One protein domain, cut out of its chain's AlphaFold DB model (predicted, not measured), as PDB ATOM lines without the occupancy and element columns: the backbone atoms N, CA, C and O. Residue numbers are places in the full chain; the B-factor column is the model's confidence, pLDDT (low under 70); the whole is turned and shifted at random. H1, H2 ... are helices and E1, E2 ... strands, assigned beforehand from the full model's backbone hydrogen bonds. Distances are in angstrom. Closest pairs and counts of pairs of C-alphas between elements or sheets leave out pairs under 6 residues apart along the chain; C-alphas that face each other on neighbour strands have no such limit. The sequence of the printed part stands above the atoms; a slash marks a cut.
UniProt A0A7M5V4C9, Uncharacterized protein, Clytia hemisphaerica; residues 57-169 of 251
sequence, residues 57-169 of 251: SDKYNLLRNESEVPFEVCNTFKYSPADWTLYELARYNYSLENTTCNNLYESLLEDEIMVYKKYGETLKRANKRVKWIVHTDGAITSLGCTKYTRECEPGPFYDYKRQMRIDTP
ATOM      1  N   SER A  57       2.089  39.073  26.389       57.62
ATOM      2  CA  SER A  57       3.286  38.262  26.653       57.62
ATOM      3  C   SER A  57       4.519  39.132  26.897       57.62
ATOM      4  O   SER A  57       5.187  38.986  27.923       57.62
ATOM      5  N   ASP A  58       4.744  40.106  26.014       58.84
ATOM      6  CA  ASP A  58       5.873  41.036  26.091       58.84
ATOM      7  C   ASP A  58       5.763  41.978  27.294       58.84
ATOM      8  O   ASP A  58       6.772  42.412  27.840       58.84
ATOM      9  N   LYS A  59       4.537  42.320  27.714       62.94
ATOM     10  CA  LYS A  59       4.289  43.191  28.873       62.94
ATOM     11  C   LYS A  59       4.733  42.528  30.182       62.94
ATOM     12  O   LYS A  59       5.085  43.239  31.121       62.94
ATOM     13  N   TYR A  60       4.696  41.196  30.253       63.28
ATOM     14  CA  TYR A  60       4.911  40.443  31.493       63.28
ATOM     15  C   TYR A  60       6.078  39.451  31.444       63.28
ATOM     16  O   TYR A  60       6.237  38.685  32.394       63.28
ATOM     17  N   ASN A  61       6.898  39.470  30.384       75.50
ATOM     18  CA  ASN A  61       8.028  38.553  30.194       75.50
ATOM     19  C   ASN A  61       7.620  37.086  30.420       75.50
ATOM     20  O   ASN A  61       8.227  36.368  31.217       75.50
ATOM     21  N   LEU A  62       6.531  36.655  29.766       76.31
ATOM     22  CA  LEU A  62       5.966  35.314  29.968       76.31
ATOM     23  C   LEU A  62       6.802  34.201  29.317       76.31
ATOM     24  O   LEU A  62       6.665  33.041  29.699       76.31
ATOM     25  N   LEU A  63       7.677  34.530  28.371       77.06
ATOM     26  CA  LEU A  63       8.623  33.584  27.780       77.06
ATOM     27  C   LEU A  63       9.999  33.730  28.437       77.06
ATOM     28  O   LEU A  63      10.382  34.826  28.859       77.06
ATOM     29  N   ARG A  64      10.738  32.620  28.542       76.94
ATOM     30  CA  ARG A  64      12.157  32.667  28.913       76.94
ATOM     31  C   ARG A  64      12.985  33.236  27.777       76.94
ATOM     32  O   ARG A  64      12.618  33.150  26.610       76.94
ATOM     33  N   ASN A  65      14.142  33.771  28.148       77.25
ATOM     34  CA  ASN A  65      15.194  34.009  27.182       77.25
ATOM     35  C   ASN A  65      15.676  32.656  26.635       77.25
ATOM     36  O   ASN A  65      16.008  31.760  27.414       77.25
ATOM     37  N   GLU A  66      15.722  32.505  25.311       76.88
ATOM     38  CA  GLU A  66      16.081  31.241  24.661       76.88
ATOM     39  C   GLU A  66      17.477  30.744  25.067       76.88
ATOM     40  O   GLU A  66      17.705  29.543  25.151       76.88
ATOM     41  N   SER A  67      18.407  31.643  25.399       76.88
ATOM     42  CA  SER A  67      19.757  31.254  25.829       76.88
ATOM     43  C   SER A  67      19.801  30.484  27.157       76.88
ATOM     44  O   SER A  67      20.842  29.940  27.510       76.88
ATOM     45  N   GLU A  68      18.707  30.468  27.922       74.75
ATOM     46  CA  GLU A  68      18.636  29.884  29.269       74.75
ATOM     47  C   GLU A  68      17.880  28.550  29.312       74.75
ATOM     48  O   GLU A  68      17.624  28.014  30.398       74.75
ATOM     49  N   VAL A  69      17.468  28.030  28.153       75.94
ATOM     50  CA  VAL A  69      16.533  26.910  28.075       75.94
ATOM     51  C   VAL A  69      17.105  25.776  27.231       75.94
ATOM     52  O   VAL A  69      17.491  26.004  26.087       75.94
ATOM     53  N   PRO A  70      17.161  24.539  27.756       86.50
ATOM     54  CA  PRO A  70      17.481  23.389  26.927       86.50
ATOM     55  C   PRO A  70      16.330  23.121  25.953       86.50
ATOM     56  O   PRO A  70      15.170  23.026  26.362       86.50
ATOM     57  N   PHE A  71      16.667  22.969  24.674       91.88
ATOM     58  CA  PHE A  71      15.714  22.654  23.614       91.88
ATOM     59  C   PHE A  71      15.943  21.252  23.058       91.88
ATOM     60  O   PHE A  71      17.078  20.827  22.836       91.88
ATOM     61  N   GLU A  72      14.843  20.574  22.755       93.12
ATOM     62  CA  GLU A  72      14.815  19.444  21.833       93.12
ATOM     63  C   GLU A  72      14.608  20.037  20.424       93.12
ATOM     64  O   GLU A  72      13.545  20.585  20.127       93.12
ATOM     65  N   VAL A  73      15.662  20.043  19.598       96.56
ATOM     66  CA  VAL A  73      15.695  20.755  18.304       96.56
ATOM     67  C   VAL A  73      15.475  19.783  17.145       96.56
ATOM     68  O   VAL A  73      16.190  18.789  17.022       96.56
ATOM     69  N   CYS A  74      14.512  20.111  16.289       97.81
ATOM     70  CA  CYS A  74      14.141  19.401  15.068       97.81
ATOM     71  C   CYS A  74      14.228  20.349  13.856       97.81
ATOM     72  O   CYS A  74      14.550  21.531  14.010       97.81
ATOM     73  N   ASN A  75      13.988  19.854  12.639       97.81
ATOM     74  CA  ASN A  75      14.214  20.656  11.428       97.81
ATOM     75  C   ASN A  75      13.171  21.770  11.252       97.81
ATOM     76  O   ASN A  75      13.487  22.860  10.776       97.81
ATOM     77  N   THR A  76      11.926  21.507  11.639       97.81
ATOM     78  CA  THR A  76      10.780  22.409  11.470       97.81
ATOM     79  C   THR A  76      10.289  23.002  12.787       97.81
ATOM     80  O   THR A  76       9.497  23.940  12.769       97.81
ATOM     81  N   PHE A  77      10.783  22.533  13.936       98.06
ATOM     82  CA  PHE A  77      10.406  23.054  15.251       98.06
ATOM     83  C   PHE A  77      11.506  22.850  16.299       98.06
ATOM     84  O   PHE A  77      12.400  22.022  16.145       98.06
ATOM     85  N   LYS A  78      11.410  23.575  17.413       97.19
ATOM     86  CA  LYS A  78      12.139  23.283  18.655       97.19
ATOM     87  C   LYS A  78      11.158  23.254  19.822       97.19
ATOM     88  O   LYS A  78      10.232  24.062  19.878       97.19
ATOM     89  N   TYR A  79      11.349  22.334  20.757       96.38
ATOM     90  CA  TYR A  79      10.506  22.207  21.942       96.38
ATOM     91  C   TYR A  79      11.297  22.510  23.210       96.38
ATOM     92  O   TYR A  79      12.398  21.994  23.405       96.38
ATOM     93  N   SER A  80      10.722  23.338  24.078       95.75
ATOM     94  CA  SER A  80      11.236  23.589  25.417       95.75
ATOM     95  C   SER A  80      10.359  22.874  26.452       95.75
ATOM     96  O   SER A  80       9.223  23.292  26.710       95.75
ATOM     97  N   PRO A  81      10.881  21.825  27.116       94.06
ATOM     98  CA  PRO A  81      10.194  21.231  28.254       94.06
ATOM     99  C   PRO A  81      10.140  22.185  29.454       94.06
ATOM    100  O   PRO A  81       9.214  22.077  30.248       94.06
ATOM    101  N   ALA A  82      11.090  23.124  29.587       93.75
ATOM    102  CA  ALA A  82      11.160  24.031  30.736       93.75
ATOM    103  C   ALA A  82       9.918  24.914  30.854       93.75
ATOM    104  O   ALA A  82       9.400  25.104  31.947       93.75
ATOM    105  N   ASP A  83       9.467  25.466  29.731       93.38
ATOM    106  CA  ASP A  83       8.392  26.458  29.664       93.38
ATOM    107  C   ASP A  83       7.139  25.936  28.947       93.38
ATOM    108  O   ASP A  83       6.195  26.701  28.738       93.38
ATOM    109  N   TRP A  84       7.111  24.643  28.609       95.62
ATOM    110  CA  TRP A  84       6.002  23.963  27.941       95.62
ATOM    111  C   TRP A  84       5.658  24.507  26.546       95.62
ATOM    112  O   TRP A  84       4.482  24.502  26.147       95.62
ATOM    113  N   THR A  85       6.654  25.010  25.818       96.00
ATOM    114  CA  THR A  85       6.435  25.746  24.567       96.00
ATOM    115  C   THR A  85       7.082  25.051  23.375       96.00
ATOM    116  O   THR A  85       8.262  24.695  23.398       96.00
ATOM    117  N   LEU A  86       6.295  24.869  22.314       97.06
ATOM    118  CA  LEU A  86       6.773  24.462  20.996       97.06
ATOM    119  C   LEU A  86       6.949  25.718  20.142       97.06
ATOM    120  O   LEU A  86       6.026  26.518  20.023       97.06
ATOM    121  N   TYR A  87       8.123  25.886  19.550       96.88
ATOM    122  CA  TYR A  87       8.449  26.995  18.662       96.88
ATOM    123  C   TYR A  87       8.591  26.453  17.242       96.88
ATOM    124  O   TYR A  87       9.460  25.618  16.978       96.88
ATOM    125  N   GLU A  88       7.747  26.915  16.328       97.12
ATOM    126  CA  GLU A  88       7.836  26.566  14.914       97.12
ATOM    127  C   GLU A  88       8.989  27.333  14.257       97.12
ATOM    128  O   GLU A  88       9.073  28.559  14.338       97.12
ATOM    129  N   LEU A  89       9.875  26.600  13.587       97.06
ATOM    130  CA  LEU A  89      10.934  27.152  12.734       97.06
ATOM    131  C   LEU A  89      10.465  27.224  11.274       97.06
ATOM    132  O   LEU A  89      10.863  28.110  10.522       97.06
ATOM    133  N   ALA A  90       9.593  26.293  10.893       96.69
ATOM    134  CA  ALA A  90       8.876  26.237   9.631       96.69
ATOM    135  C   ALA A  90       7.533  25.529   9.858       96.69
ATOM    136  O   ALA A  90       7.294  24.939  10.912       96.69
ATOM    137  N   ARG A  91       6.650  25.541   8.855       95.69
ATOM    138  CA  ARG A  91       5.447  24.701   8.895       95.69
ATOM    139  C   ARG A  91       5.868  23.235   9.014       95.69
ATOM    140  O   ARG A  91       6.641  22.766   8.176       95.69
ATOM    141  N   TYR A  92       5.339  22.533  10.017       96.06
ATOM    142  CA  TYR A  92       5.662  21.125  10.246       96.06
ATOM    143  C   TYR A  92       5.454  20.289   8.981       96.06
ATOM    144  O   TYR A  92       4.427  20.396   8.300       96.06
ATOM    145  N   ASN A  93       6.448  19.460   8.672       96.94
ATOM    146  CA  ASN A  93       6.435  18.563   7.530       96.94
ATOM    147  C   ASN A  93       7.124  17.251   7.910       96.94
ATOM    148  O   ASN A  93       8.341  17.210   8.068       96.94
ATOM    149  N   TYR A  94       6.332  16.181   7.983       96.50
ATOM    150  CA  TYR A  94       6.784  14.844   8.368       96.50
ATOM    151  C   TYR A  94       7.985  14.348   7.546       96.50
ATOM    152  O   TYR A  94       8.887  13.706   8.079       96.50
ATOM    153  N   SER A  95       8.022  14.663   6.246       97.56
ATOM    154  CA  SER A  95       9.091  14.235   5.335       97.56
ATOM    155  C   SER A  95      10.409  14.977   5.551       97.56
ATOM    156  O   SER A  95      11.447  14.506   5.089       97.56
ATOM    157  N   LEU A  96      10.376  16.139   6.210       97.50
ATOM    158  CA  LEU A  96      11.576  16.901   6.554       97.50
ATOM    159  C   LEU A  96      12.161  16.478   7.902       97.50
ATOM    160  O   LEU A  96      13.280  16.875   8.211       97.50
ATOM    161  N   GLU A  97      11.443  15.696   8.701       97.69
ATOM    162  CA  GLU A  97      11.872  15.289  10.034       97.69
ATOM    163  C   GLU A  97      12.414  13.860  10.061       97.69
ATOM    164  O   GLU A  97      12.017  12.988   9.288       97.69
ATOM    165  N   ASN A  98      13.322  13.601  11.003       97.69
ATOM    166  CA  ASN A  98      13.730  12.233  11.307       97.69
ATOM    167  C   ASN A  98      12.673  11.525  12.179       97.69
ATOM    168  O   ASN A  98      11.812  12.158  12.791       97.69
ATOM    169  N   THR A  99      12.764  10.195  12.283       97.88
ATOM    170  CA  THR A  99      11.820   9.377  13.066       97.88
ATOM    171  C   THR A  99      11.697   9.832  14.522       97.88
ATOM    172  O   THR A  99      10.597   9.851  15.066       97.88
ATOM    173  N   THR A 100      12.800  10.237  15.157       97.38
ATOM    174  CA  THR A 100      12.797  10.725  16.544       97.38
ATOM    175  C   THR A 100      11.987  12.016  16.684       97.38
ATOM    176  O   THR A 100      11.175  12.121  17.598       97.38
ATOM    177  N   CYS A 101      12.165  12.967  15.767       97.81
ATOM    178  CA  CYS A 101      11.455  14.245  15.746       97.81
ATOM    179  C   CYS A 101       9.972  14.088  15.410       97.81
ATOM    180  O   CYS A 101       9.142  14.708  16.068       97.81
ATOM    181  N   ASN A 102       9.631  13.210  14.464       97.88
ATOM    182  CA  ASN A 102       8.238  12.865  14.178       97.88
ATOM    183  C   ASN A 102       7.554  12.268  15.417       97.88
ATOM    184  O   ASN A 102       6.509  12.750  15.842       97.88
ATOM    185  N   ASN A 103       8.185  11.282  16.064       96.69
ATOM    186  CA  ASN A 103       7.644  10.673  17.283       96.69
ATOM    187  C   ASN A 103       7.512  11.688  18.427       96.69
ATOM    188  O   ASN A 103       6.532  11.661  19.171       96.69
ATOM    189  N   LEU A 104       8.493  12.585  18.571       95.56
ATOM    190  CA  LEU A 104       8.427  13.668  19.543       95.56
ATOM    191  C   LEU A 104       7.226  14.574  19.253       95.56
ATOM    192  O   LEU A 104       6.412  14.772  20.150       95.56
ATOM    193  N   TYR A 105       7.092  15.076  18.024       96.00
ATOM    194  CA  TYR A 105       6.019  15.988  17.626       96.00
ATOM    195  C   TYR A 105       4.628  15.409  17.904       96.00
ATOM    196  O   TYR A 105       3.814  16.065  18.556       96.00
ATOM    197  N   GLU A 106       4.380  14.159  17.503       94.38
ATOM    198  CA  GLU A 106       3.111  13.478  17.793       94.38
ATOM    199  C   GLU A 106       2.877  13.384  19.311       94.38
ATOM    200  O   GLU A 106       1.851  13.843  19.818       94.38
ATOM    201  N   SER A 107       3.882  12.936  20.076       93.81
ATOM    202  CA  SER A 107       3.770  12.806  21.539       93.81
ATOM    203  C   SER A 107       3.536  14.133  22.276       93.81
ATOM    204  O   SER A 107       3.040  14.149  23.404       93.81
ATOM    205  N   LEU A 108       3.930  15.260  21.674       93.50
ATOM    206  CA  LEU A 108       3.754  16.596  22.239       93.50
ATOM    207  C   LEU A 108       2.312  17.098  22.105       93.50
ATOM    208  O   LEU A 108       1.852  17.874  22.956       93.50
ATOM    209  N   LEU A 109       1.620  16.670  21.048       91.56
ATOM    210  CA  LEU A 109       0.263  17.096  20.708       91.56
ATOM    211  C   LEU A 109      -0.815  16.113  21.163       91.56
ATOM    212  O   LEU A 109      -1.975  16.523  21.312       91.56
ATOM    213  N   GLU A 110      -0.441  14.860  21.415       88.88
ATOM    214  CA  GLU A 110      -1.303  13.847  22.014       88.88
ATOM    215  C   GLU A 110      -1.849  14.287  23.383       88.88
ATOM    216  O   GLU A 110      -1.189  14.947  24.192       88.88
ATOM    217  N   ASP A 111      -3.105  13.921  23.639       83.81
ATOM    218  CA  ASP A 111      -3.740  14.155  24.928       83.81
ATOM    219  C   ASP A 111      -3.278  13.095  25.929       83.81
ATOM    220  O   ASP A 111      -3.682  11.933  25.859       83.81
ATOM    221  N   GLU A 112      -2.486  13.496  26.923       79.81
ATOM    222  CA  GLU A 112      -2.171  12.614  28.042       79.81
ATOM    223  C   GLU A 112      -3.394  12.540  28.966       79.81
ATOM    224  O   GLU A 112      -3.789  13.535  29.581       79.81
ATOM    225  N   ILE A 113      -4.043  11.375  29.045       80.12
ATOM    226  CA  ILE A 113      -5.196  11.177  29.931       80.12
ATOM    227  C   ILE A 113      -4.684  10.993  31.358       80.12
ATOM    228  O   ILE A 113      -4.343   9.891  31.786       80.12
ATOM    229  N   MET A 114      -4.682  12.078  32.126       72.25
ATOM    230  CA  MET A 114      -4.379  12.028  33.550       72.25
ATOM    231  C   MET A 114      -5.590  11.516  34.323       72.25
ATOM    232  O   MET A 114      -6.693  12.058  34.203       72.25
ATOM    233  N   VAL A 115      -5.375  10.479  35.132       78.62
ATOM    234  CA  VAL A 115      -6.382   9.900  36.023       78.62
ATOM    235  C   VAL A 115      -6.014  10.245  37.457       78.62
ATOM    236  O   VAL A 115      -4.969   9.824  37.947       78.62
ATOM    237  N   TYR A 116      -6.872  10.991  38.148       77.25
ATOM    238  CA  TYR A 116      -6.667  11.317  39.559       77.25
ATOM    239  C   TYR A 116      -7.954  11.138  40.356       77.25
ATOM    240  O   TYR A 116      -9.060  11.263  39.829       77.25
ATOM    241  N   LYS A 117      -7.802  10.823  41.646       78.31
ATOM    242  CA  LYS A 117      -8.922  10.685  42.577       78.31
ATOM    243  C   LYS A 117      -9.081  11.966  43.384       78.31
ATOM    244  O   LYS A 117      -8.144  12.372  44.069       78.31
ATOM    245  N   LYS A 118     -10.258  12.589  43.334       76.00
ATOM    246  CA  LYS A 118     -10.598  13.759  44.158       76.00
ATOM    247  C   LYS A 118     -11.946  13.512  44.828       76.00
ATOM    248  O   LYS A 118     -12.917  13.232  44.143       76.00
ATOM    249  N   TYR A 119     -11.986  13.567  46.162       83.62
ATOM    250  CA  TYR A 119     -13.185  13.272  46.968       83.62
ATOM    251  C   TYR A 119     -13.835  11.904  46.679       83.62
ATOM    252  O   TYR A 119     -15.048  11.760  46.728       83.62
ATOM    253  N   GLY A 120     -13.028  10.889  46.360       83.69
ATOM    254  CA  GLY A 120     -13.526   9.554  46.009       83.69
ATOM    255  C   GLY A 120     -13.960   9.393  44.547       83.69
ATOM    256  O   GLY A 120     -14.111   8.262  44.093       83.69
ATOM    257  N   GLU A 121     -14.064  10.477  43.777       78.62
ATOM    258  CA  GLU A 121     -14.373  10.428  42.346       78.62
ATOM    259  C   GLU A 121     -13.104  10.269  41.507       78.62
ATOM    260  O   GLU A 121     -12.071  10.880  41.792       78.62
ATOM    261  N   THR A 122     -13.182   9.460  40.447       82.31
ATOM    262  CA  THR A 122     -12.103   9.326  39.459       82.31
ATOM    263  C   THR A 122     -12.331  10.322  38.334       82.31
ATOM    264  O   THR A 122     -13.292  10.203  37.577       82.31
ATOM    265  N   LEU A 123     -11.425  11.284  38.200       75.94
ATOM    266  CA  LEU A 123     -11.463  12.291  37.150       75.94
ATOM    267  C   LEU A 123     -10.425  11.941  36.085       75.94
ATOM    268  O   LEU A 123      -9.255  11.717  36.398       75.94
ATOM    269  N   LYS A 124     -10.868  11.899  34.826       77.81
ATOM    270  CA  LYS A 124     -10.000  11.789  33.651       77.81
ATOM    271  C   LYS A 124      -9.859  13.162  33.022       77.81
ATOM    272  O   LYS A 124     -10.857  13.859  32.833       77.81
ATOM    273  N   ARG A 125      -8.636  13.554  32.686       74.88
ATOM    274  CA  ARG A 125      -8.376  14.843  32.056       74.88
ATOM    275  C   ARG A 125      -7.358  14.701  30.944       74.88
ATOM    276  O   ARG A 125      -6.251  14.253  31.201       74.88
ATOM    277  N   ALA A 126      -7.730  15.157  29.754       77.12
ATOM    278  CA  ALA A 126      -6.787  15.380  28.672       77.12
ATOM    279  C   ALA A 126      -5.812  16.497  29.064       77.12
ATOM    280  O   ALA A 126      -6.225  17.605  29.433       77.12
ATOM    281  N   ASN A 127      -4.524  16.188  29.021       81.38
ATOM    282  CA  ASN A 127      -3.454  17.099  29.361       81.38
ATOM    283  C   ASN A 127      -2.389  17.064  28.270       81.38
ATOM    284  O   ASN A 127      -1.613  16.122  28.174       81.38
ATOM    285  N   LYS A 128      -2.339  18.109  27.451       85.44
ATOM    286  CA  LYS A 128      -1.312  18.225  26.412       85.44
ATOM    287  C   LYS A 128       0.030  18.583  27.031       85.44
ATOM    288  O   LYS A 128       0.074  19.431  27.925       85.44
ATOM    289  N   ARG A 129       1.124  17.988  26.556       89.69
ATOM    290  CA  ARG A 129       2.477  18.340  27.021       89.69
ATOM    291  C   ARG A 129       2.857  19.745  26.583       89.69
ATOM    292  O   ARG A 129       3.373  20.515  27.379       89.69
ATOM    293  N   VAL A 130       2.505  20.127  25.363       94.88
ATOM    294  CA  VAL A 130       2.647  21.513  24.914       94.88
ATOM    295  C   VAL A 130       1.492  22.353  25.446       94.88
ATOM    296  O   VAL A 130       0.321  21.982  25.344       94.88
ATOM    297  N   LYS A 131       1.822  23.516  26.006       95.50
ATOM    298  CA  LYS A 131       0.836  24.490  26.482       95.50
ATOM    299  C   LYS A 131       0.707  25.649  25.519       95.50
ATOM    300  O   LYS A 131      -0.422  26.095  25.330       95.50
ATOM    301  N   TRP A 132       1.801  26.098  24.904       95.94
ATOM    302  CA  TRP A 132       1.817  27.126  23.859       95.94
ATOM    303  C   TRP A 132       2.562  26.649  22.612       95.94
ATOM    304  O   TRP A 132       3.602  26.005  22.716       95.94
ATOM    305  N   ILE A 133       2.037  27.017  21.445       96.38
ATOM    306  CA  ILE A 133       2.743  26.957  20.165       96.38
ATOM    307  C   ILE A 133       3.047  28.394  19.748       96.38
ATOM    308  O   ILE A 133       2.127  29.210  19.661       96.38
ATOM    309  N   VAL A 134       4.321  28.695  19.521       95.75
ATOM    310  CA  VAL A 134       4.795  29.961  18.955       95.75
ATOM    311  C   VAL A 134       5.048  29.730  17.473       95.75
ATOM    312  O   VAL A 134       5.940  28.968  17.105       95.75
ATOM    313  N   HIS A 135       4.236  30.360  16.635       96.00
ATOM    314  CA  HIS A 135       4.308  30.247  15.185       96.00
ATOM    315  C   HIS A 135       5.448  31.096  14.608       96.00
ATOM    316  O   HIS A 135       5.960  32.011  15.255       96.00
ATOM    317  N   THR A 136       5.818  30.817  13.358       95.25
ATOM    318  CA  THR A 136       6.889  31.542  12.639       95.25
ATOM    319  C   THR A 136       6.642  33.050  12.483       95.25
ATOM    320  O   THR A 136       7.594  33.816  12.354       95.25
ATOM    321  N   ASP A 137       5.385  33.495  12.529       94.25
ATOM    322  CA  ASP A 137       4.981  34.908  12.503       94.25
ATOM    323  C   ASP A 137       4.920  35.553  13.905       94.25
ATOM    324  O   ASP A 137       4.564  36.725  14.045       94.25
ATOM    325  N   GLY A 138       5.255  34.794  14.952       92.19
ATOM    326  CA  GLY A 138       5.166  35.202  16.352       92.19
ATOM    327  C   GLY A 138       3.769  35.064  16.965       92.19
ATOM    328  O   GLY A 138       3.593  35.388  18.144       92.19
ATOM    329  N   ALA A 139       2.766  34.584  16.221       93.31
ATOM    330  CA  ALA A 139       1.456  34.292  16.789       93.31
ATOM    331  C   ALA A 139       1.554  33.158  17.822       93.31
ATOM    332  O   ALA A 139       2.346  32.228  17.685       93.31
ATOM    333  N   ILE A 140       0.724  33.224  18.868       94.69
ATOM    334  CA  ILE A 140       0.714  32.230  19.948       94.69
ATOM    335  C   ILE A 140      -0.621  31.493  19.961       94.69
ATOM    336  O   ILE A 140      -1.658  32.080  20.291       94.69
ATOM    337  N   THR A 141      -0.579  30.186  19.715       94.69
ATOM    338  CA  THR A 141      -1.714  29.286  19.937       94.69
ATOM    339  C   THR A 141      -1.618  28.665  21.326       94.69
ATOM    340  O   THR A 141      -0.642  28.008  21.680       94.69
ATOM    341  N   SER A 142      -2.648  28.877  22.148       94.94
ATOM    342  CA  SER A 142      -2.704  28.349  23.513       94.94
ATOM    343  C   SER A 142      -3.470  27.030  23.560       94.94
ATOM    344  O   SER A 142      -4.680  27.023  23.358       94.94
ATOM    345  N   LEU A 143      -2.780  25.952  23.922       94.56
ATOM    346  CA  LEU A 143      -3.317  24.602  24.134       94.56
ATOM    347  C   LEU A 143      -3.552  24.257  25.618       94.56
ATOM    348  O   LEU A 143      -4.075  23.194  25.941       94.56
ATOM    349  N   GLY A 144      -3.134  25.140  26.532       93.69
ATOM    350  CA  GLY A 144      -3.299  24.968  27.976       93.69
ATOM    351  C   GLY A 144      -4.655  25.429  28.535       93.69
ATOM    352  O   GLY A 144      -5.684  25.397  27.865       93.69
ATOM    353  N   CYS A 145      -4.668  25.862  29.798       93.00
ATOM    354  CA  CYS A 145      -5.892  26.250  30.499       93.00
ATOM    355  C   CYS A 145      -6.531  27.546  29.955       93.00
ATOM    356  O   CYS A 145      -5.872  28.459  29.443       93.00
ATOM    357  N   THR A 146      -7.849  27.636  30.118       90.81
ATOM    358  CA  THR A 146      -8.708  28.781  29.796       90.81
ATOM    359  C   THR A 146      -9.450  29.272  31.047       90.81
ATOM    360  O   THR A 146      -9.274  28.733  32.133       90.81
ATOM    361  N   LYS A 147     -10.309  30.298  30.907       87.00
ATOM    362  CA  LYS A 147     -11.197  30.768  31.994       87.00
ATOM    363  C   LYS A 147     -12.190  29.684  32.449       87.00
ATOM    364  O   LYS A 147     -12.625  29.707  33.591       87.00
ATOM    365  N   TYR A 148     -12.555  28.772  31.550       87.44
ATOM    366  CA  TYR A 148     -13.628  27.796  31.756       87.44
ATOM    367  C   TYR A 148     -13.108  26.392  32.066       87.44
ATOM    368  O   TYR A 148     -13.882  25.461  32.252       87.44
ATOM    369  N   THR A 149     -11.789  26.224  32.108       87.06
ATOM    370  CA  THR A 149     -11.147  24.954  32.436       87.06
ATOM    371  C   THR A 149     -10.373  25.102  33.734       87.06
ATOM    372  O   THR A 149      -9.921  26.193  34.070       87.06
ATOM    373  N   ARG A 150     -10.121  23.985  34.415       86.69
ATOM    374  CA  ARG A 150      -9.186  23.959  35.547       86.69
ATOM    375  C   ARG A 150      -7.780  24.410  35.126       86.69
ATOM    376  O   ARG A 150      -7.427  24.346  33.944       86.69
ATOM    377  N   GLU A 151      -6.969  24.807  36.097       90.06
ATOM    378  CA  GLU A 151      -5.542  25.098  35.905       90.06
ATOM    379  C   GLU A 151      -4.782  23.900  35.326       90.06
ATOM    380  O   GLU A 151      -5.275  22.775  35.371       90.06
ATOM    381  N   CYS A 152      -3.636  24.128  34.688       91.81
ATOM    382  CA  CYS A 152      -2.843  23.033  34.134       91.81
ATOM    383  C   CYS A 152      -2.182  22.213  35.240       91.81
ATOM    384  O   CYS A 152      -1.735  22.765  36.231       91.81
ATOM    385  N   GLU A 153      -2.092  20.908  35.004       89.44
ATOM    386  CA  GLU A 153      -1.393  19.959  35.864       89.44
ATOM    387  C   GLU A 153      -0.367  19.190  35.010       89.44
ATOM    388  O   GLU A 153      -0.644  18.971  33.829       89.44
ATOM    389  N   PRO A 154       0.783  18.765  35.551       87.75
ATOM    390  CA  PRO A 154       1.307  19.260  36.818       87.75
ATOM    391  C   PRO A 154       1.626  20.766  36.720       87.75
ATOM    392  O   PRO A 154       1.800  21.306  35.622       87.75
ATOM    393  N   GLY A 155       1.669  21.435  37.872       90.62
ATOM    394  CA  GLY A 155       2.242  22.776  38.014       90.62
ATOM    395  C   GLY A 155       3.771  22.787  37.797       90.62
ATOM    396  O   GLY A 155       4.307  21.901  37.131       90.62
ATOM    397  N   PRO A 156       4.517  23.764  38.337       94.81
ATOM    398  CA  PRO A 156       5.970  23.782  38.300       94.81
ATOM    399  C   PRO A 156       6.553  22.664  39.174       94.81
ATOM    400  O   PRO A 156       6.155  22.449  40.318       94.81
ATOM    401  N   PHE A 157       7.570  21.975  38.667       95.00
ATOM    402  CA  PHE A 157       8.257  20.901  39.389       95.00
ATOM    403  C   PHE A 157       9.730  20.826  38.981       95.00
ATOM    404  O   PHE A 157      10.182  21.541  38.093       95.00
ATOM    405  N   TYR A 158      10.519  19.989  39.653       94.56
ATOM    406  CA  TYR A 158      11.888  19.698  39.227       94.56
ATOM    407  C   TYR A 158      11.921  18.353  38.493       94.56
ATOM    408  O   TYR A 158      11.607  17.319  39.084       94.56
ATOM    409  N   ASP A 159      12.282  18.361  37.211       93.06
ATOM    410  CA  ASP A 159      12.497  17.146  36.426       93.06
ATOM    411  C   ASP A 159      13.886  16.584  36.759       93.06
ATOM    412  O   ASP A 159      14.913  17.053  36.262       93.06
ATOM    413  N   TYR A 160      13.917  15.557  37.609       92.25
ATOM    414  CA  TYR A 160      15.152  14.879  38.008       92.25
ATOM    415  C   TYR A 160      15.832  14.118  36.865       92.25
ATOM    416  O   TYR A 160      17.048  13.935  36.904       92.25
ATOM    417  N   LYS A 161      15.091  13.678  35.842       91.50
ATOM    418  CA  LYS A 161      15.692  12.988  34.693       91.50
ATOM    419  C   LYS A 161      16.472  13.979  33.836       91.50
ATOM    420  O   LYS A 161      17.566  13.663  33.380       91.50
ATOM    421  N   ARG A 162      15.914  15.175  33.644       88.88
ATOM    422  CA  ARG A 162      16.544  16.259  32.878       88.88
ATOM    423  C   ARG A 162      17.444  17.172  33.717       88.88
ATOM    424  O   ARG A 162      18.137  18.000  33.144       88.88
ATOM    425  N   GLN A 163      17.446  17.021  35.044       93.31
ATOM    426  CA  GLN A 163      18.167  17.891  35.986       93.31
ATOM    427  C   GLN A 163      17.824  19.375  35.791       93.31
ATOM    428  O   GLN A 163      18.699  20.237  35.738       93.31
ATOM    429  N   MET A 164      16.530  19.676  35.662       92.88
ATOM    430  CA  MET A 164      16.063  21.037  35.398       92.88
ATOM    431  C   MET A 164      14.740  21.349  36.090       92.88
ATOM    432  O   MET A 164      13.902  20.476  36.314       92.88
ATOM    433  N   ARG A 165      14.524  22.631  36.390       93.25
ATOM    434  CA  ARG A 165      13.222  23.137  36.832       93.25
ATOM    435  C   ARG A 165      12.296  23.265  35.621       93.25
ATOM    436  O   ARG A 165      12.674  23.881  34.627       93.25
ATOM    437  N   ILE A 166      11.101  22.711  35.752       94.88
ATOM    438  CA  ILE A 166       9.965  22.939  34.869       94.88
ATOM    439  C   ILE A 166       9.127  24.053  35.491       94.88
ATOM    440  O   ILE A 166       8.774  24.005  36.673       94.88
ATOM    441  N   ASP A 167       8.889  25.089  34.706       95.62
ATOM    442  CA  ASP A 167       8.226  26.313  35.122       95.62
ATOM    443  C   ASP A 167       6.703  26.133  35.168       95.62
ATOM    444  O   ASP A 167       6.145  25.127  34.736       95.62
ATOM    445  N   THR A 168       5.999  27.128  35.688       95.94
ATOM    446  CA  THR A 168       4.542  27.189  35.655       95.94
ATOM    447  C   THR A 168       4.082  27.301  34.197       95.94
ATOM    448  O   THR A 168       4.602  28.147  33.452       95.94
ATOM    449  N   PRO A 169       3.080  26.516  33.755       95.62
ATOM    450  CA  PRO A 169       2.539  26.601  32.403       95.62
ATOM    451  C   PRO A 169       2.241  28.048  31.970       95.62
ATOM    452  O   PRO A 169       1.618  28.805  32.724       95.62
TER     453      PRO A 169
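Overview. This is residues 57 to 169 of the 251 residues of an uncharacterized protein of Clytia hemisphaerica (UniProt A0A7M5V4C9). A small sheet of four short strands, made of two hairpins side by side, E1 with E2 and E5 with E6, has the helix H2 grazing it, and from the end of H2 the long hairpin of E3 and E4 reaches away as an arm whose tip, residues 117 to 122, sticks out free. A second small hairpin, E7 and E8, lies away from that sheet after a long unnamed stretch, and the four-residue helix H1 lies far from H2 at the beginning of the printed part. The printed part has 113 residues with two named helices and eight named strands, in the order H1 E1 E2 H2 E3 E4 E5 E6 E7 E8. The four-stranded sheet has the order E1, E2, E5, E6 and is mixed, while the two separate hairpins are antiparallel. The class is mixed, helices and strands, with 51 of the 113 residues, under half, in named elements; the whole is compact, with a radius of gyration of the C-alphas of 15.1 A and spans of 47 by 36 by 31 A.

Along the chain. In the largest sheet, E1 is residues 77 to 80, E2 residues 85 to 88, E5 residues 132 to 134 and E6 residues 140 to 142. E1 begins with C-alpha 77 at (10.406, 23.054, 15.251). H2, residues 99 to 109, is 15.9 A from first to last C-alpha. E3, residues 111 to 118, is 20.4 A long, and E4, residues 121 to 128, is 22.0 A long. C-alpha 118, where E3 ends, is at (-10.598, 13.759, 44.158). E7 is residues 157 to 159 and E8 residues 164 to 166, each 6.4 A long. H1 is residues 57 to 60, with C-alpha 57 at (3.286, 38.262, 26.653).

Arrangement. In the sheet, E1 and E6 are edge strands, and E2 and E5 are inner strands. E1 and E2 form an antiparallel hairpin at 165 degrees, with N 78 and O 87 2.9 A apart, within hydrogen-bond range. E2 and E5 are parallel at 27 degrees, with N 134 and O 86 2.8 A apart. E5 and E6 form an antiparallel hairpin at 164 degrees, with N 133 and O 141 2.9 A apart. Residues 72 to 73 pair antiparallel with residues 78 to 79 of E1. H2 is on this sheet but only grazes it, with its residues 101 to 109. In H2 every O i to N i+4 pair is within hydrogen-bond range, and H1 is too short for such a pair. The closest C-alphas of H2 and E4 are those of Leu 109 and Lys 128, 6.0 A apart. E3 and E4 form an antiparallel hairpin at 153 degrees, with N 114 and O 125 2.8 A apart. E7 and E8 form an antiparallel hairpin at 140 degrees, with N 159 and O 164 2.8 A apart. E8 is apart from, among them, E1, E5 and H2. H1 is not on the sheet and is apart from H2.

Size, cuts and confidence. The two C-alphas farthest apart are those of Leu 96 and Tyr 119, at 47.5 A. The printed part has no cut, and its first and last C-alphas, those of Ser 57 and Pro 169, are 13.0 A apart. The links from H1 to E1, 16 residues, and from E6 to E7, 14 residues, are long. The mean pLDDT of the printed part is 89.3, and residues 57 to 60, which make up H1, are under 70.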